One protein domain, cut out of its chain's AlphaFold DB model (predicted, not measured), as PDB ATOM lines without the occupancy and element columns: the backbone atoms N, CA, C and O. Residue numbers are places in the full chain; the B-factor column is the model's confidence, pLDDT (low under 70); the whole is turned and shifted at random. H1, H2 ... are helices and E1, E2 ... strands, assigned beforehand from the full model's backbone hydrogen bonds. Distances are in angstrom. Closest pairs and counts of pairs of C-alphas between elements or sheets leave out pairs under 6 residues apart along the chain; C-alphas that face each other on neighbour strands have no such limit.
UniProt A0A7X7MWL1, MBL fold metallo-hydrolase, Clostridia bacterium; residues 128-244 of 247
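Overview. This is residues 128 to 244 of the 247 residues of the protein "MBL fold metallo-hydrolase" of Clostridia bacterium (UniProt A0A7X7MWL1). The model is an open, flat spread of separate parts: the helix H2 lies in the middle with the short helix H1 near it, a small hairpin of strands E1 and E2 makes one end, and H3 and H4 make the other end as two long legs of a wide U that keep apart. The long link of residues 188 to 202 arches from the hairpin across to H3, and residues 197 to 212 stand free. The printed part has 117 residues, with four named helices and two named strands in the order H1, H2, E1, E2, H3, H4; the class is mostly helix, and the sheet, E1 - E2, is antiparallel. The whole is loose, with a radius of gyration of the C-alphas of 18.4 A, and spans 51 by 40 by 20 A.

Arrangement. Start at H1, residues 128 to 135, and look on to H2, residues 151 to 165: they are close but not clearly touching, the closest C-alphas being those of Thr 131 and Leu 161, 8.0 A apart. Their lines stand at a steep tilt of 51 degrees, and they run the same way. Next compare E1, residues 177 to 179, with E2, residues 184 to 187: this hairpin is antiparallel at 153 degrees, with N 177 and O 187 at 2.8 A and N 179 and O 184 at 2.9 A, both within hydrogen-bond range. Outside the named strands, residues 144 to 145 pair with residues 169 to 170, parallel. H3, residues 203 to 221, is close to H2 but not clearly touching: the closest C-alphas, of Asn 164 and Ala 217, are 6.8 A apart, at a shallow tilt of 31 degrees, the same way. H4, residues 227 to 244, is apart from H3. In H1, H2, H3 and H4 every O i to N i+4 pair is within hydrogen-bond range.

Along the chain. Find C-alpha 128 at (-51.921, -3.164, 39.731), where H1 begins; it is 10.5 A long. H2 is 21.0 A long, E1 6.9 A and E2 9.0 A. From C-alpha 203 at (-66.302, -16.241, 53.668), H3 runs 27.3 A to C-alpha 221. H4 runs 26.1 A to C-alpha 244 at (-65.746, -25.255, 37.883).

Size, cuts and confidence. Look for the two C-alphas farthest apart at Leu 181 and Lys 243, 53.8 A. The printed part has no cut. The links H1 to H2, H2 to E1 and E2 to H3 are long; E1 to E2 and H3 to H4 are tight. The mean pLDDT of the printed part is 85.6, and it is under 70 at residues 194 to 201, 203 and 206.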
ATOM      1  N   ASN A 128     -52.865  -2.750  40.762       86.38
ATOM      2  CA  ASN A 128     -51.921  -3.164  39.731       86.38
ATOM      3  C   ASN A 128     -51.040  -1.989  39.314       86.38
ATOM      4  O   ASN A 128     -49.828  -2.153  39.283       86.38
ATOM      5  N   GLY A 129     -51.617  -0.803  39.114       87.81
ATOM      6  CA  GLY A 129     -50.865   0.414  38.814       87.81
ATOM      7  C   GLY A 129     -49.895   0.803  39.934       87.81
ATOM      8  O   GLY A 129     -48.751   1.150  39.659       87.81
ATOM      9  N   LEU A 130     -50.294   0.672  41.206       92.31
ATOM     10  CA  LEU A 130     -49.380   0.878  42.341       92.31
ATOM     11  C   LEU A 130     -48.254  -0.168  42.376       92.31
ATOM     12  O   LEU A 130     -47.121   0.156  42.732       92.31
ATOM     13  N   THR A 131     -48.561  -1.414  42.006       89.56
ATOM     14  CA  THR A 131     -47.581  -2.512  41.953       89.56
ATOM     15  C   THR A 131     -46.599  -2.321  40.795       89.56
ATOM     16  O   THR A 131     -45.406  -2.565  40.936       89.56
ATOM     17  N   GLU A 132     -47.075  -1.869  39.641       91.44
ATOM     18  CA  GLU A 132     -46.234  -1.534  38.495       91.44
ATOM     19  C   GLU A 132     -45.316  -0.354  38.826       91.44
ATOM     20  O   GLU A 132     -44.108  -0.428  38.612       91.44
ATOM     21  N   TRP A 133     -45.866   0.690  39.450       93.06
ATOM     22  CA  TRP A 133     -45.110   1.871  39.855       93.06
ATOM     23  C   TRP A 133     -43.950   1.535  40.802       93.06
ATOM     24  O   TRP A 133     -42.826   1.974  40.568       93.06
ATOM     25  N   ILE A 134     -44.184   0.717  41.836       91.44
ATOM     26  CA  ILE A 134     -43.120   0.332  42.778       91.44
ATOM     27  C   ILE A 134     -42.070  -0.597  42.149       91.44
ATOM     28  O   ILE A 134     -40.885  -0.524  42.474       91.44
ATOM     29  N   ASN A 135     -42.467  -1.426  41.184       88.12
ATOM     30  CA  ASN A 135     -41.530  -2.271  40.446       88.12
ATOM     31  C   ASN A 135     -40.719  -1.494  39.396       88.12
ATOM     32  O   ASN A 135     -39.675  -1.973  38.961       88.12
ATOM     33  N   GLY A 136     -41.148  -0.285  39.023       91.00
ATOM     34  CA  GLY A 136     -40.436   0.579  38.080       91.00
ATOM     35  C   GLY A 136     -39.146   1.210  38.623       91.00
ATOM     36  O   GLY A 136     -38.397   1.815  37.856       91.00
ATOM     37  N   PHE A 137     -38.859   1.094  39.923       92.25
ATOM     38  CA  PHE A 137     -37.642   1.649  40.517       92.25
ATOM     39  C   PHE A 137     -36.398   0.817  40.166       92.25
ATOM     40  O   PHE A 137     -36.341  -0.381  40.440       92.25
ATOM     41  N   THR A 138     -35.350   1.472  39.649       91.94
ATOM     42  CA  THR A 138     -34.062   0.828  39.320       91.94
ATOM     43  C   THR A 138     -33.392   0.185  40.535       91.94
ATOM     44  O   THR A 138     -32.824  -0.899  40.434       91.94
ATOM     45  N   LYS A 139     -33.451   0.855  41.692       92.56
ATOM     46  CA  LYS A 139     -33.102   0.285  42.996       92.56
ATOM     47  C   LYS A 139     -34.390   0.206  43.802       92.56
ATOM     48  O   LYS A 139     -35.012   1.240  44.041       92.56
ATOM     49  N   GLN A 140     -34.757  -1.000  44.223       92.12
ATOM     50  CA  GLN A 140     -35.922  -1.193  45.078       92.12
ATOM     51  C   GLN A 140     -35.753  -0.437  46.407       92.12
ATOM     52  O   GLN A 140     -34.631  -0.350  46.920       92.12
ATOM     53  N   PRO A 141     -36.836   0.153  46.941       91.88
ATOM     54  CA  PRO A 141     -36.789   0.847  48.217       91.88
ATOM     55  C   PRO A 141     -36.470  -0.138  49.343       91.88
ATOM     56  O   PRO A 141     -37.024  -1.234  49.394       91.88
ATOM     57  N   ASP A 142     -35.601   0.282  50.263       90.38
ATOM     58  CA  ASP A 142     -35.221  -0.534  51.420       90.38
ATOM     59  C   ASP A 142     -36.411  -0.697  52.399       90.38
ATOM     60  O   ASP A 142     -36.521  -1.715  53.076       90.38
ATOM     61  N   ARG A 143     -37.339   0.277  52.425       91.94
ATOM     62  CA  ARG A 143     -38.586   0.248  53.207       91.94
ATOM     63  C   ARG A 143     -39.720   0.999  52.501       91.94
ATOM     64  O   ARG A 143     -39.484   2.017  51.850       91.94
ATOM     65  N   VAL A 144     -40.957   0.530  52.664       94.56
ATOM     66  CA  VAL A 144     -42.166   1.094  52.037       94.56
ATOM     67  C   VAL A 144     -43.234   1.370  53.093       94.56
ATOM     68  O   VAL A 144     -43.652   0.467  53.811       94.56
ATOM     69  N   PHE A 145     -43.739   2.601  53.157       94.94
ATOM     70  CA  PHE A 145     -44.835   2.956  54.060       94.94
ATOM     71  C   PHE A 145     -46.141   3.140  53.284       94.94
ATOM     72  O   PHE A 145     -46.218   3.981  52.388       94.94
ATOM     73  N   ILE A 146     -47.168   2.361  53.625       94.75
ATOM     74  CA  ILE A 146     -48.492   2.429  52.999       94.75
ATOM     75  C   ILE A 146     -49.391   3.340  53.825       94.75
ATOM     76  O   ILE A 146     -49.666   3.078  54.992       94.75
ATOM     77  N   VAL A 147     -49.850   4.421  53.205       93.25
ATOM     78  CA  VAL A 147     -50.657   5.465  53.842       93.25
ATOM     79  C   VAL A 147     -51.833   5.854  52.944       93.25
ATOM     80  O   VAL A 147     -51.906   5.442  51.788       93.25
ATOM     81  N   HIS A 148     -52.735   6.695  53.458       89.75
ATOM     82  CA  HIS A 148     -53.854   7.272  52.700       89.75
ATOM     83  C   HIS A 148     -54.780   6.213  52.056       89.75
ATOM     84  O   HIS A 148     -55.161   6.291  50.886       89.75
ATOM     85  N   GLY A 149     -55.192   5.231  52.853       86.94
ATOM     86  CA  GLY A 149     -56.203   4.240  52.497       86.94
ATOM     87  C   GLY A 149     -56.969   3.780  53.733       86.94
ATOM     88  O   GLY A 149     -56.605   4.125  54.856       86.94
ATOM     89  N   ASP A 150     -58.043   3.022  53.520       85.88
ATOM     90  CA  ASP A 150     -58.759   2.374  54.619       85.88
ATOM     91  C   ASP A 150     -57.811   1.397  55.343       85.88
ATOM     92  O   ASP A 150     -57.059   0.679  54.682       85.88
ATOM     93  N   ASP A 151     -57.899   1.314  56.674       85.44
ATOM     94  CA  ASP A 151     -56.988   0.536  57.533       85.44
ATOM     95  C   ASP A 151     -56.695  -0.873  56.992       85.44
ATOM     96  O   ASP A 151     -55.546  -1.260  56.791       85.44
ATOM     97  N   THR A 152     -57.751  -1.634  56.681       85.81
ATOM     98  CA  THR A 152     -57.615  -3.008  56.177       85.81
ATOM     99  C   THR A 152     -56.976  -3.060  54.794       85.81
ATOM    100  O   THR A 152     -56.270  -4.006  54.483       85.81
ATOM    101  N   VAL A 153     -57.228  -2.056  53.950       88.69
ATOM    102  CA  VAL A 153     -56.671  -1.998  52.592       88.69
ATOM    103  C   VAL A 153     -55.175  -1.706  52.648       88.69
ATOM    104  O   VAL A 153     -54.416  -2.324  51.903       88.69
ATOM    105  N   CYS A 154     -54.746  -0.808  53.537       91.75
ATOM    106  CA  CYS A 154     -53.332  -0.520  53.758       91.75
ATOM    107  C   CYS A 154     -52.585  -1.748  54.293       91.75
ATOM    108  O   CYS A 154     -51.564  -2.125  53.717       91.75
ATOM    109  N   ASP A 155     -53.127  -2.403  55.328       89.69
ATOM    110  CA  ASP A 155     -52.567  -3.633  55.905       89.69
ATOM    111  C   ASP A 155     -52.459  -4.746  54.842       89.69
ATOM    112  O   ASP A 155     -51.405  -5.360  54.668       89.69
ATOM    113  N   ASP A 156     -53.536  -4.991  54.088       90.56
ATOM    114  CA  ASP A 156     -53.577  -6.026  53.052       90.56
ATOM    115  C   ASP A 156     -52.584  -5.738  51.917       90.56
ATOM    116  O   ASP A 156     -51.947  -6.657  51.394       90.56
ATOM    117  N   TYR A 157     -52.433  -4.469  51.521       93.25
ATOM    118  CA  TYR A 157     -51.505  -4.089  50.459       93.25
ATOM    119  C   TYR A 157     -50.042  -4.164  50.911       93.25
ATOM    120  O   TYR A 157     -49.212  -4.662  50.151       93.25
ATOM    121  N   ALA A 158     -49.728  -3.767  52.148       93.06
ATOM    122  CA  ALA A 158     -48.402  -3.972  52.731       93.06
ATOM    123  C   ALA A 158     -48.057  -5.471  52.770       93.06
ATOM    124  O   ALA A 158     -47.060  -5.904  52.197       93.06
ATOM    125  N   ASN A 159     -48.941  -6.307  53.316       90.56
ATOM    126  CA  ASN A 159     -48.732  -7.758  53.324       90.56
ATOM    127  C   ASN A 159     -48.560  -8.331  51.910       90.56
ATOM    128  O   ASN A 159     -47.714  -9.197  51.680       90.56
ATOM    129  N   TYR A 160     -49.327  -7.833  50.939       91.62
ATOM    130  CA  TYR A 160     -49.184  -8.222  49.541       91.62
ATOM    131  C   TYR A 160     -47.796  -7.881  48.979       91.62
ATOM    132  O   TYR A 160     -47.199  -8.744  48.330       91.62
ATOM    133  N   LEU A 161     -47.266  -6.680  49.230       91.38
ATOM    134  CA  LEU A 161     -45.923  -6.293  48.783       91.38
ATOM    135  C   LEU A 161     -44.845  -7.172  49.418       91.38
ATOM    136  O   LEU A 161     -43.992  -7.708  48.708       91.38
ATOM    137  N   HIS A 162     -44.947  -7.402  50.725       89.19
ATOM    138  CA  HIS A 162     -44.031  -8.271  51.450       89.19
ATOM    139  C   HIS A 162     -44.026  -9.701  50.894       89.19
ATOM    140  O   HIS A 162     -42.982 -10.235  50.525       89.19
ATOM    141  N   MET A 163     -45.200 -10.321  50.751       85.25
ATOM    142  CA  MET A 163     -45.305 -11.718  50.325       85.25
ATOM    143  C   MET A 163     -44.919 -11.949  48.862       85.25
ATOM    144  O   MET A 163     -44.429 -13.029  48.530       85.25
ATOM    145  N   ASN A 164     -45.193 -10.993  47.969       85.94
ATOM    146  CA  ASN A 164     -45.030 -11.195  46.526       85.94
ATOM    147  C   ASN A 164     -43.719 -10.631  45.981       85.94
ATOM    148  O   ASN A 164     -43.182 -11.216  45.045       85.94
ATOM    149  N   PHE A 165     -43.200  -9.562  46.587       84.88
ATOM    150  CA  PHE A 165     -42.018  -8.841  46.107       84.88
ATOM    151  C   PHE A 165     -40.878  -8.807  47.132       84.88
ATOM    152  O   PHE A 165     -39.796  -8.324  46.814       84.88
ATOM    153  N   GLY A 166     -41.083  -9.332  48.347       86.94
ATOM    154  CA  GLY A 166     -40.056  -9.359  49.393       86.94
ATOM    155  C   GLY A 166     -39.713  -7.980  49.959       86.94
ATOM    156  O   GLY A 166     -38.684  -7.839  50.614       86.94
ATOM    157  N   LEU A 167     -40.549  -6.971  49.699       90.25
ATOM    158  CA  LEU A 167     -40.336  -5.610  50.181       90.25
ATOM    159  C   LEU A 167     -40.653  -5.520  51.676       90.25
ATOM    160  O   LEU A 167     -41.636  -6.093  52.156       90.25
ATOM    161  N   ASP A 168     -39.829  -4.783  52.416       91.50
ATOM    162  CA  ASP A 168     -40.130  -4.444  53.802       91.50
ATOM    163  C   ASP A 168     -41.152  -3.303  53.810       91.50
ATOM    164  O   ASP A 168     -40.834  -2.145  53.530       91.50
ATOM    165  N   SER A 169     -42.416  -3.649  54.041       93.81
ATOM    166  CA  SER A 169     -43.536  -2.721  53.922       93.81
ATOM    167  C   SER A 169     -44.391  -2.682  55.178       93.81
ATOM    168  O   SER A 169     -44.729  -3.724  55.737       93.81
ATOM    169  N   PHE A 170     -44.800  -1.479  55.570       91.00
ATOM    170  CA  PHE A 170     -45.515  -1.209  56.813       91.00
ATOM    171  C   PHE A 170     -46.639  -0.189  56.599       91.00
ATOM    172  O   PHE A 170     -46.478   0.760  55.836       91.00
ATOM    173  N   ALA A 171     -47.774  -0.363  57.278       93.75
ATOM    174  CA  ALA A 171     -48.908   0.560  57.244       93.75
ATOM    175  C   ALA A 171     -49.032   1.301  58.594       93.75
ATOM    176  O   ALA A 171     -49.719   0.820  59.495       93.75
ATOM    177  N   PRO A 172     -48.342   2.444  58.781       92.38
ATOM    178  CA  PRO A 172     -48.354   3.159  60.052       92.38
ATOM    179  C   PRO A 172     -49.699   3.838  60.317       92.38
ATOM    180  O   PRO A 172     -50.286   4.464  59.430       92.38
ATOM    181  N   TYR A 173     -50.129   3.832  61.579       90.56
ATOM    182  CA  TYR A 173     -51.214   4.702  62.026       90.56
ATOM    183  C   TYR A 173     -50.746   6.143  62.217       90.56
ATOM    184  O   TYR A 173     -49.583   6.410  62.538       90.56
ATOM    185  N   SER A 174     -51.687   7.078  62.072       88.62
ATOM    186  CA  SER A 174     -51.473   8.500  62.342       88.62
ATOM    187  C   SER A 174     -50.855   8.722  63.721       88.62
ATOM    188  O   SER A 174     -51.417   8.313  64.734       88.62
ATOM    189  N   GLY A 175     -49.714   9.411  63.749       90.06
ATOM    190  CA  GLY A 175     -48.953   9.682  64.971       90.06
ATOM    191  C   GLY A 175     -47.806   8.706  65.237       90.06
ATOM    192  O   GLY A 175     -47.051   8.942  66.172       90.06
ATOM    193  N   THR A 176     -47.644   7.652  64.432       93.44
ATOM    194  CA  THR A 176     -46.450   6.792  64.459       93.44
ATOM    195  C   THR A 176     -45.214   7.593  64.047       93.44
ATOM    196  O   THR A 176     -45.245   8.311  63.046       93.44
ATOM    197  N   THR A 177     -44.118   7.435  64.788       94.25
ATOM    198  CA  THR A 177     -42.829   8.084  64.527       94.25
ATOM    199  C   THR A 177     -41.794   7.043  64.138       94.25
ATOM    200  O   THR A 177     -41.569   6.063  64.854       94.25
ATOM    201  N   PHE A 178     -41.134   7.281  63.008       93.44
ATOM    202  CA  PHE A 178     -40.109   6.401  62.465       93.44
ATOM    203  C   PHE A 178     -38.804   7.162  62.250       93.44
ATOM    204  O   PHE A 178     -38.801   8.244  61.660       93.44
ATOM    205  N   ASN A 179     -37.694   6.569  62.676       93.38
ATOM    206  CA  ASN A 179     -36.364   7.103  62.443       93.38
ATOM    207  C   ASN A 179     -35.740   6.450  61.209       93.38
ATOM    208  O   ASN A 179     -35.329   5.292  61.234       93.38
ATOM    209  N   LEU A 180     -35.655   7.217  60.122       91.81
ATOM    210  CA  LEU A 180     -35.117   6.742  58.845       91.81
ATOM    211  C   LEU A 180     -33.592   6.532  58.860       91.81
ATOM    212  O   LEU A 180     -33.079   5.845  57.986       91.81
ATOM    213  N   LEU A 181     -32.860   7.127  59.811       92.38
ATOM    214  CA  LEU A 181     -31.403   6.974  59.903       92.38
ATOM    215  C   LEU A 181     -31.013   5.677  60.608       92.38
ATOM    216  O   LEU A 181     -30.021   5.053  60.242       92.38
ATOM    217  N   THR A 182     -31.773   5.296  61.634       92.81
ATOM    218  CA  THR A 182     -31.531   4.074  62.412       92.81
ATOM    219  C   THR A 182     -32.381   2.896  61.949       92.81
ATOM    220  O   THR A 182     -32.169   1.790  62.434       92.81
ATOM    221  N   ASP A 183     -33.311   3.126  61.020       89.44
ATOM    222  CA  ASP A 183     -34.307   2.162  60.545       89.44
ATOM    223  C   ASP A 183     -35.145   1.547  61.680       89.44
ATOM    224  O   ASP A 183     -35.369   0.339  61.749       89.44
ATOM    225  N   THR A 184     -35.596   2.387  62.617       91.94
ATOM    226  CA  THR A 184     -36.342   1.941  63.805       91.94
ATOM    227  C   THR A 184     -37.604   2.755  64.045       91.94
ATOM    228  O   THR A 184     -37.610   3.980  63.907       91.94
ATOM    229  N   ILE A 185     -38.652   2.079  64.514       91.50
ATOM    230  CA  ILE A 185     -39.853   2.728  65.044       91.50
ATOM    231  C   ILE A 185     -39.506   3.332  66.412       91.50
ATOM    232  O   ILE A 185     -39.134   2.609  67.334       91.50
ATOM    233  N   GLU A 186     -39.621   4.653  66.547       93.88
ATOM    234  CA  GLU A 186     -39.424   5.346  67.831       93.88
ATOM    235  C   GLU A 186     -40.701   5.320  68.674       93.88
ATOM    236  O   GLU A 186     -40.650   5.265  69.902       93.88
ATOM    237  N   TYR A 187     -41.853   5.350  68.005       93.00
ATOM    238  CA  TYR A 187     -43.162   5.278  68.631       93.00
ATOM    239  C   TYR A 187     -44.183   4.722  67.640       93.00
ATOM    240  O   TYR A 187     -44.338   5.269  66.550       93.00
ATOM    241  N   GLU A 188     -44.894   3.663  68.022       91.31
ATOM    242  CA  GLU A 188     -46.000   3.111  67.240       91.31
ATOM    243  C   GLU A 188     -47.328   3.573  67.833       91.31
ATOM    244  O   GLU A 188     -47.630   3.300  68.995       91.31
ATOM    245  N   ALA A 189     -48.113   4.311  67.048       88.44
ATOM    246  CA  ALA A 189     -49.414   4.777  67.500       88.44
ATOM    247  C   ALA A 189     -50.449   3.649  67.401       88.44
ATOM    248  O   ALA A 189     -50.642   3.065  66.335       88.44
ATOM    249  N   GLU A 190     -51.185   3.400  68.483       80.50
ATOM    250  CA  GLU A 190     -52.369   2.543  68.433       80.50
ATOM    251  C   GLU A 190     -53.543   3.310  67.810       80.50
ATOM    252  O   GLU A 190     -54.037   4.302  68.353       80.50
ATOM    253  N   GLY A 191     -53.992   2.864  66.640       74.12
ATOM    254  CA  GLY A 191     -55.146   3.440  65.963       74.12
ATOM    255  C   GLY A 191     -56.485   2.838  66.373       74.12
ATOM    256  O   GLY A 191     -56.585   1.669  66.746       74.12
ATOM    257  N   ILE A 192     -57.559   3.619  66.208       76.12
ATOM    258  CA  ILE A 192     -58.930   3.102  66.278       76.12
ATOM    259  C   ILE A 192     -59.304   2.556  64.901       76.12
ATOM    260  O   ILE A 192     -59.607   3.329  63.994       76.12
ATOM    261  N   ARG A 193     -59.325   1.226  64.766       70.50
ATOM    262  CA  ARG A 193     -59.695   0.567  63.508       70.50
ATOM    263  C   ARG A 193     -61.157   0.823  63.164       70.50
ATOM    264  O   ARG A 193     -62.053   0.375  63.887       70.50
ATOM    265  N   ILE A 194     -61.420   1.470  62.032       67.44
ATOM    266  CA  ILE A 194     -62.786   1.589  61.513       67.44
ATOM    267  C   ILE A 194     -63.033   0.389  60.605       67.44
ATOM    268  O   ILE A 194     -62.646   0.370  59.439       67.44
ATOM    269  N   ALA A 195     -63.691  -0.639  61.144       58.09
ATOM    270  CA  ALA A 195     -64.053  -1.812  60.361       58.09
ATOM    271  C   ALA A 195     -64.922  -1.404  59.160       58.09
ATOM    272  O   ALA A 195     -66.048  -0.919  59.311       58.09
ATOM    273  N   THR A 196     -64.412  -1.634  57.951       55.78
ATOM    274  CA  THR A 196     -65.207  -1.530  56.730       55.78
ATOM    275  C   THR A 196     -66.322  -2.579  56.811       55.78
ATOM    276  O   THR A 196     -66.076  -3.767  57.043       55.78
ATOM    277  N   LYS A 197     -67.590  -2.183  56.617       48.41
ATOM    278  CA  LYS A 197     -68.625  -3.170  56.277       48.41
ATOM    279  C   LYS A 197     -68.266  -3.698  54.894       48.41
ATOM    280  O   LYS A 197     -68.631  -3.092  53.888       48.41
ATOM    281  N   LYS A 198     -67.529  -4.811  54.838       48.84
ATOM    282  CA  LYS A 198     -67.342  -5.540  53.585       48.84
ATOM    283  C   LYS A 198     -68.733  -5.790  52.984       48.84
ATOM    284  O   LYS A 198     -69.656  -6.145  53.734       48.84
ATOM    285  N   PRO A 199     -68.928  -5.618  51.663       47.69
ATOM    286  CA  PRO A 199     -70.102  -6.200  51.024       47.69
ATOM    287  C   PRO A 199     -70.161  -7.665  51.462       47.69
ATOM    288  O   PRO A 199     -69.110  -8.299  51.539       47.69
ATOM    289  N   LYS A 200     -71.346  -8.177  51.829       45.69
ATOM    290  CA  LYS A 200     -71.532  -9.565  52.293       45.69
ATOM    291  C   LYS A 200     -71.134 -10.537  51.179       45.69
ATOM    292  O   LYS A 200     -71.981 -11.064  50.466       45.69
ATOM    293  N   SER A 201     -69.841 -10.747  51.011       57.47
ATOM    294  CA  SER A 201     -69.280 -11.813  50.220       57.47
ATOM    295  C   SER A 201     -69.139 -13.000  51.167       57.47
ATOM    296  O   SER A 201     -68.824 -12.845  52.348       57.47
ATOM    297  N   SER A 202     -69.522 -14.186  50.701       71.12
ATOM    298  CA  SER A 202     -69.426 -15.382  51.535       71.12
ATOM    299  C   SER A 202     -67.964 -15.562  51.973       71.12
ATOM    300  O   SER A 202     -67.090 -15.464  51.114       71.12
ATOM    301  N   PRO A 203     -67.665 -15.897  53.243       68.75
ATOM    302  CA  PRO A 203     -66.302 -16.241  53.668       68.75
ATOM    303  C   PRO A 203     -65.653 -17.313  52.775       68.75
ATOM    304  O   PRO A 203     -64.442 -17.335  52.568       68.75
ATOM    305  N   VAL A 204     -66.476 -18.186  52.184       73.38
ATOM    306  CA  VAL A 204     -66.048 -19.199  51.210       73.38
ATOM    307  C   VAL A 204     -65.605 -18.568  49.886       73.38
ATOM    308  O   VAL A 204     -64.644 -19.033  49.277       73.38
ATOM    309  N   PHE A 205     -66.279 -17.504  49.450       75.94
ATOM    310  CA  PHE A 205     -65.924 -16.747  48.252       75.94
ATOM    311  C   PHE A 205     -64.637 -15.938  48.458       75.94
ATOM    312  O   PHE A 205     -63.771 -15.969  47.590       75.94
ATOM    313  N   GLU A 206     -64.440 -15.308  49.622       69.06
ATOM    314  CA  GLU A 206     -63.170 -14.622  49.935       69.06
ATOM    315  C   GLU A 206     -61.989 -15.596  49.914       69.06
ATOM    316  O   GLU A 206     -60.954 -15.310  49.312       69.06
ATOM    317  N   ARG A 207     -62.170 -16.798  50.481       73.94
ATOM    318  CA  ARG A 207     -61.164 -17.866  50.417       73.94
ATOM    319  C   ARG A 207     -60.845 -18.284  48.979       73.94
ATOM    320  O   ARG A 207     -59.688 -18.562  48.672       73.94
ATOM    321  N   LEU A 208     -61.851 -18.338  48.102       82.12
ATOM    322  CA  LEU A 208     -61.662 -18.657  46.686       82.12
ATOM    323  C   LEU A 208     -60.859 -17.563  45.965       82.12
ATOM    324  O   LEU A 208     -59.922 -17.880  45.237       82.12
ATOM    325  N   VAL A 209     -61.181 -16.289  46.208       74.25
ATOM    326  CA  VAL A 209     -60.450 -15.148  45.634       74.25
ATOM    327  C   VAL A 209     -58.987 -15.150  46.088       74.25
ATOM    328  O   VAL A 209     -58.095 -15.012  45.253       74.25
ATOM    329  N   ALA A 210     -58.724 -15.378  47.379       72.69
ATOM    330  CA  ALA A 210     -57.363 -15.464  47.914       72.69
ATOM    331  C   ALA A 210     -56.556 -16.615  47.282       72.69
ATOM    332  O   ALA A 210     -55.399 -16.432  46.904       72.69
ATOM    333  N   ALA A 211     -57.175 -17.788  47.093       80.38
ATOM    334  CA  ALA A 211     -56.540 -18.911  46.402       80.38
ATOM    335  C   ALA A 211     -56.200 -18.580  44.936       80.38
ATOM    336  O   ALA A 211     -55.128 -18.945  44.455       80.38
ATOM    337  N   GLY A 212     -57.078 -17.849  44.239       86.38
ATOM    338  CA  GLY A 212     -56.829 -17.371  42.876       86.38
ATOM    339  C   GLY A 212     -55.673 -16.371  42.794       86.38
ATOM    340  O   GLY A 212     -54.814 -16.491  41.926       86.38
ATOM    341  N   GLN A 213     -55.594 -15.427  43.734       74.94
ATOM    342  CA  GLN A 213     -54.475 -14.480  43.817       74.94
ATOM    343  C   GLN A 213     -53.140 -15.185  44.082       74.94
ATOM    344  O   GLN A 213     -52.142 -14.864  43.443       74.94
ATOM    345  N   HIS A 214     -53.127 -16.177  44.973       79.38
ATOM    346  CA  HIS A 214     -51.942 -16.997  45.212       79.38
ATOM    347  C   HIS A 214     -51.522 -17.777  43.956       79.38
ATOM    348  O   HIS A 214     -50.339 -17.819  43.629       79.38
ATOM    349  N   LEU A 215     -52.478 -18.349  43.212       89.81
ATOM    350  CA  LEU A 215     -52.191 -19.023  41.944       89.81
ATOM    351  C   LEU A 215     -51.540 -18.068  40.931       89.81
ATOM    352  O   LEU A 215     -50.535 -18.430  40.328       89.81
ATOM    353  N   LEU A 216     -52.060 -16.844  40.786       80.75
ATOM    354  CA  LEU A 216     -51.465 -15.822  39.917       80.75
ATOM    355  C   LEU A 216     -50.030 -15.468  40.332       80.75
ATOM    356  O   LEU A 216     -49.154 -15.377  39.475       80.75
ATOM    357  N   ALA A 217     -49.765 -15.338  41.634       76.06
ATOM    358  CA  ALA A 217     -48.414 -15.098  42.139       76.06
ATOM    359  C   ALA A 217     -47.454 -16.258  41.819       76.06
ATOM    360  O   ALA A 217     -46.307 -16.034  41.435       76.06
ATOM    361  N   VAL A 218     -47.918 -17.508  41.930       85.25
ATOM    362  CA  VAL A 218     -47.130 -18.690  41.548       85.25
ATOM    363  C   VAL A 218     -46.844 -18.698  40.046       85.25
ATOM    364  O   VAL A 218     -45.719 -19.004  39.662       85.25
ATOM    365  N   ILE A 219     -47.816 -18.337  39.202       87.62
ATOM    366  CA  ILE A 219     -47.612 -18.227  37.747       87.62
ATOM    367  C   ILE A 219     -46.510 -17.209  37.444       87.62
ATOM    368  O   ILE A 219     -45.567 -17.549  36.737       87.62
ATOM    369  N   ALA A 220     -46.586 -16.012  38.032       80.00
ATOM    370  CA  ALA A 220     -45.584 -14.966  37.830       80.00
ATOM    371  C   ALA A 220     -44.169 -15.427  38.234       80.00
ATOM    372  O   ALA A 220     -43.211 -15.214  37.501       80.00
ATOM    373  N   ARG A 221     -44.031 -16.151  39.353       84.81
ATOM    374  CA  ARG A 221     -42.734 -16.693  39.810       84.81
ATOM    375  C   ARG A 221     -42.143 -17.780  38.910       84.81
ATOM    376  O   ARG A 221     -40.968 -18.097  39.057       84.81
ATOM    377  N   ASN A 222     -42.945 -18.388  38.039       85.94
ATOM    378  CA  ASN A 222     -42.486 -19.413  37.101       85.94
ATOM    379  C   ASN A 222     -42.088 -18.825  35.736       85.94
ATOM    380  O   ASN A 222     -41.774 -19.584  34.818       85.94
ATOM    381  N   GLU A 223     -42.070 -17.498  35.582       79.69
ATOM    382  CA  GLU A 223     -41.550 -16.854  34.378       79.69
ATOM    383  C   GLU A 223     -40.094 -17.291  34.113       79.69
ATOM    384  O   GLU A 223     -39.238 -17.247  34.995       79.69
ATOM    385  N   GLY A 224     -39.823 -17.794  32.903       80.75
ATOM    386  CA  GLY A 224     -38.521 -18.372  32.536       80.75
ATOM    387  C   GLY A 224     -38.303 -19.837  32.949       80.75
ATOM    388  O   GLY A 224     -37.211 -20.369  32.748       80.75
ATOM    389  N   GLY A 225     -39.321 -20.510  33.495       83.62
ATOM    390  CA  GLY A 225     -39.292 -21.946  33.786       83.62
ATOM    391  C   GLY A 225     -39.202 -22.833  32.534       83.62
ATOM    392  O   GLY A 225     -39.393 -22.391  31.401       83.62
ATOM    393  N   ALA A 226     -38.922 -24.126  32.721       92.75
ATOM    394  CA  ALA A 226     -38.824 -25.065  31.605       92.75
ATOM    395  C   ALA A 226     -40.164 -25.189  30.856       92.75
ATOM    396  O   ALA A 226     -41.191 -25.504  31.456       92.75
ATOM    397  N   ASN A 227     -40.148 -25.038  29.524       89.94
ATOM    398  CA  ASN A 227     -41.355 -25.062  28.678       89.94
ATOM    399  C   ASN A 227     -42.265 -26.275  28.921       89.94
ATOM    400  O   ASN A 227     -43.487 -26.160  28.868       89.94
ATOM    401  N   LYS A 228     -41.677 -27.444  29.205       92.38
ATOM    402  CA  LYS A 228     -42.430 -28.668  29.502       92.38
ATOM    403  C   LYS A 228     -43.243 -28.548  30.794       92.38
ATOM    404  O   LYS A 228     -44.386 -29.002  30.838       92.38
ATOM    405  N   ASP A 229     -42.665 -27.942  31.824       90.38
ATOM    406  CA  ASP A 229     -43.314 -27.769  33.121       90.38
ATOM    407  C   ASP A 229     -44.351 -26.645  33.065       90.38
ATOM    408  O   ASP A 229     -45.448 -26.807  33.596       90.38
ATOM    409  N   LEU A 230     -44.064 -25.568  32.325       91.50
ATOM    410  CA  LEU A 230     -45.023 -24.492  32.055       91.50
ATOM    411  C   LEU A 230     -46.252 -24.989  31.289       91.50
ATOM    412  O   LEU A 230     -47.377 -24.684  31.680       91.50
ATOM    413  N   ALA A 231     -46.057 -25.802  30.244       91.81
ATOM    414  CA  ALA A 231     -47.157 -26.404  29.489       91.81
ATOM    415  C   ALA A 231     -48.024 -27.299  30.386       91.81
ATOM    416  O   ALA A 231     -49.243 -27.151  30.432       91.81
ATOM    417  N   LYS A 232     -47.386 -28.166  31.181       94.25
ATOM    418  CA  LYS A 232     -48.090 -29.036  32.128       94.25
ATOM    419  C   LYS A 232     -48.864 -28.238  33.180       94.25
ATOM    420  O   LYS A 232     -49.976 -28.623  33.541       94.25
ATOM    421  N   PHE A 233     -48.289 -27.151  33.688       94.88
ATOM    422  CA  PHE A 233     -48.945 -26.303  34.677       94.88
ATOM    423  C   PHE A 233     -50.145 -25.557  34.074       94.88
ATOM    424  O   PHE A 233     -51.215 -25.525  34.684       94.88
ATOM    425  N   ALA A 234     -50.015 -25.045  32.847       93.50
ATOM    426  CA  ALA A 234     -51.115 -24.429  32.110       93.50
ATOM    427  C   ALA A 234     -52.285 -25.405  31.889       93.50
ATOM    428  O   ALA A 234     -53.435 -25.051  32.160       93.50
ATOM    429  N   ASP A 235     -52.003 -26.650  31.487       94.81
ATOM    430  CA  ASP A 235     -53.026 -27.688  31.301       94.81
ATOM    431  C   ASP A 235     -53.783 -27.997  32.603       94.81
ATOM    432  O   ASP A 235     -55.004 -28.169  32.600       94.81
ATOM    433  N   GLN A 236     -53.083 -28.020  33.742       94.62
ATOM    434  CA  GLN A 236     -53.705 -28.224  35.054       94.62
ATOM    435  C   GLN A 236     -54.637 -27.072  35.444       94.62
ATOM    436  O   GLN A 236     -55.731 -27.320  35.953       94.62
ATOM    437  N   ILE A 237     -54.233 -25.823  35.190       94.12
ATOM    438  CA  ILE A 237     -55.070 -24.644  35.451       94.12
ATOM    439  C   ILE A 237     -56.307 -24.668  34.554       94.12
ATOM    440  O   ILE A 237     -57.415 -24.443  35.038       94.12
ATOM    441  N   LYS A 238     -56.136 -24.991  33.268       91.94
ATOM    442  CA  LYS A 238     -57.244 -25.095  32.316       91.94
ATOM    443  C   LYS A 238     -58.246 -26.170  32.734       91.94
ATOM    444  O   LYS A 238     -59.436 -25.888  32.818       91.94
ATOM    445  N   SER A 239     -57.765 -27.362  33.089       93.88
ATOM    446  CA  SER A 239     -58.616 -28.450  33.585       93.88
ATOM    447  C   SER A 239     -59.361 -28.068  34.871       93.88
ATOM    448  O   SER A 239     -60.540 -28.388  35.033       93.88
ATOM    449  N   LEU A 240     -58.698 -27.350  35.784       92.44
ATOM    450  CA  LEU A 240     -59.340 -26.826  36.987       92.44
ATOM    451  C   LEU A 240     -60.441 -25.817  36.637       92.44
ATOM    452  O   LEU A 240     -61.523 -25.902  37.209       92.44
ATOM    453  N   ALA A 241     -60.186 -24.890  35.712       89.56
ATOM    454  CA  ALA A 241     -61.167 -23.896  35.287       89.56
ATOM    455  C   ALA A 241     -62.396 -24.556  34.646       89.56
ATOM    456  O   ALA A 241     -63.511 -24.311  35.096       89.56
ATOM    457  N   GLU A 242     -62.194 -25.467  33.690       91.50
ATOM    458  CA  GLU A 242     -63.270 -26.215  33.020       91.50
ATOM    459  C   GLU A 242     -64.138 -27.000  34.012       91.50
ATOM    460  O   GLU A 242     -65.356 -27.051  33.877       91.50
ATOM    461  N   LYS A 243     -63.537 -27.576  35.060       92.50
ATOM    462  CA  LYS A 243     -64.272 -28.324  36.091       92.50
ATOM    463  C   LYS A 243     -65.252 -27.459  36.894       92.50
ATOM    464  O   LYS A 243     -66.230 -27.984  37.428       92.50
ATOM    465  N   TRP A 244     -64.960 -26.171  37.054       87.25
ATOM    466  CA  TRP A 244     -65.746 -25.255  37.883       87.25
ATOM    467  C   TRP A 244     -66.514 -24.209  37.073       87.25
ATOM    468  O   TRP A 244     -67.241 -23.413  37.673       87.25
TER     469      TRP A 244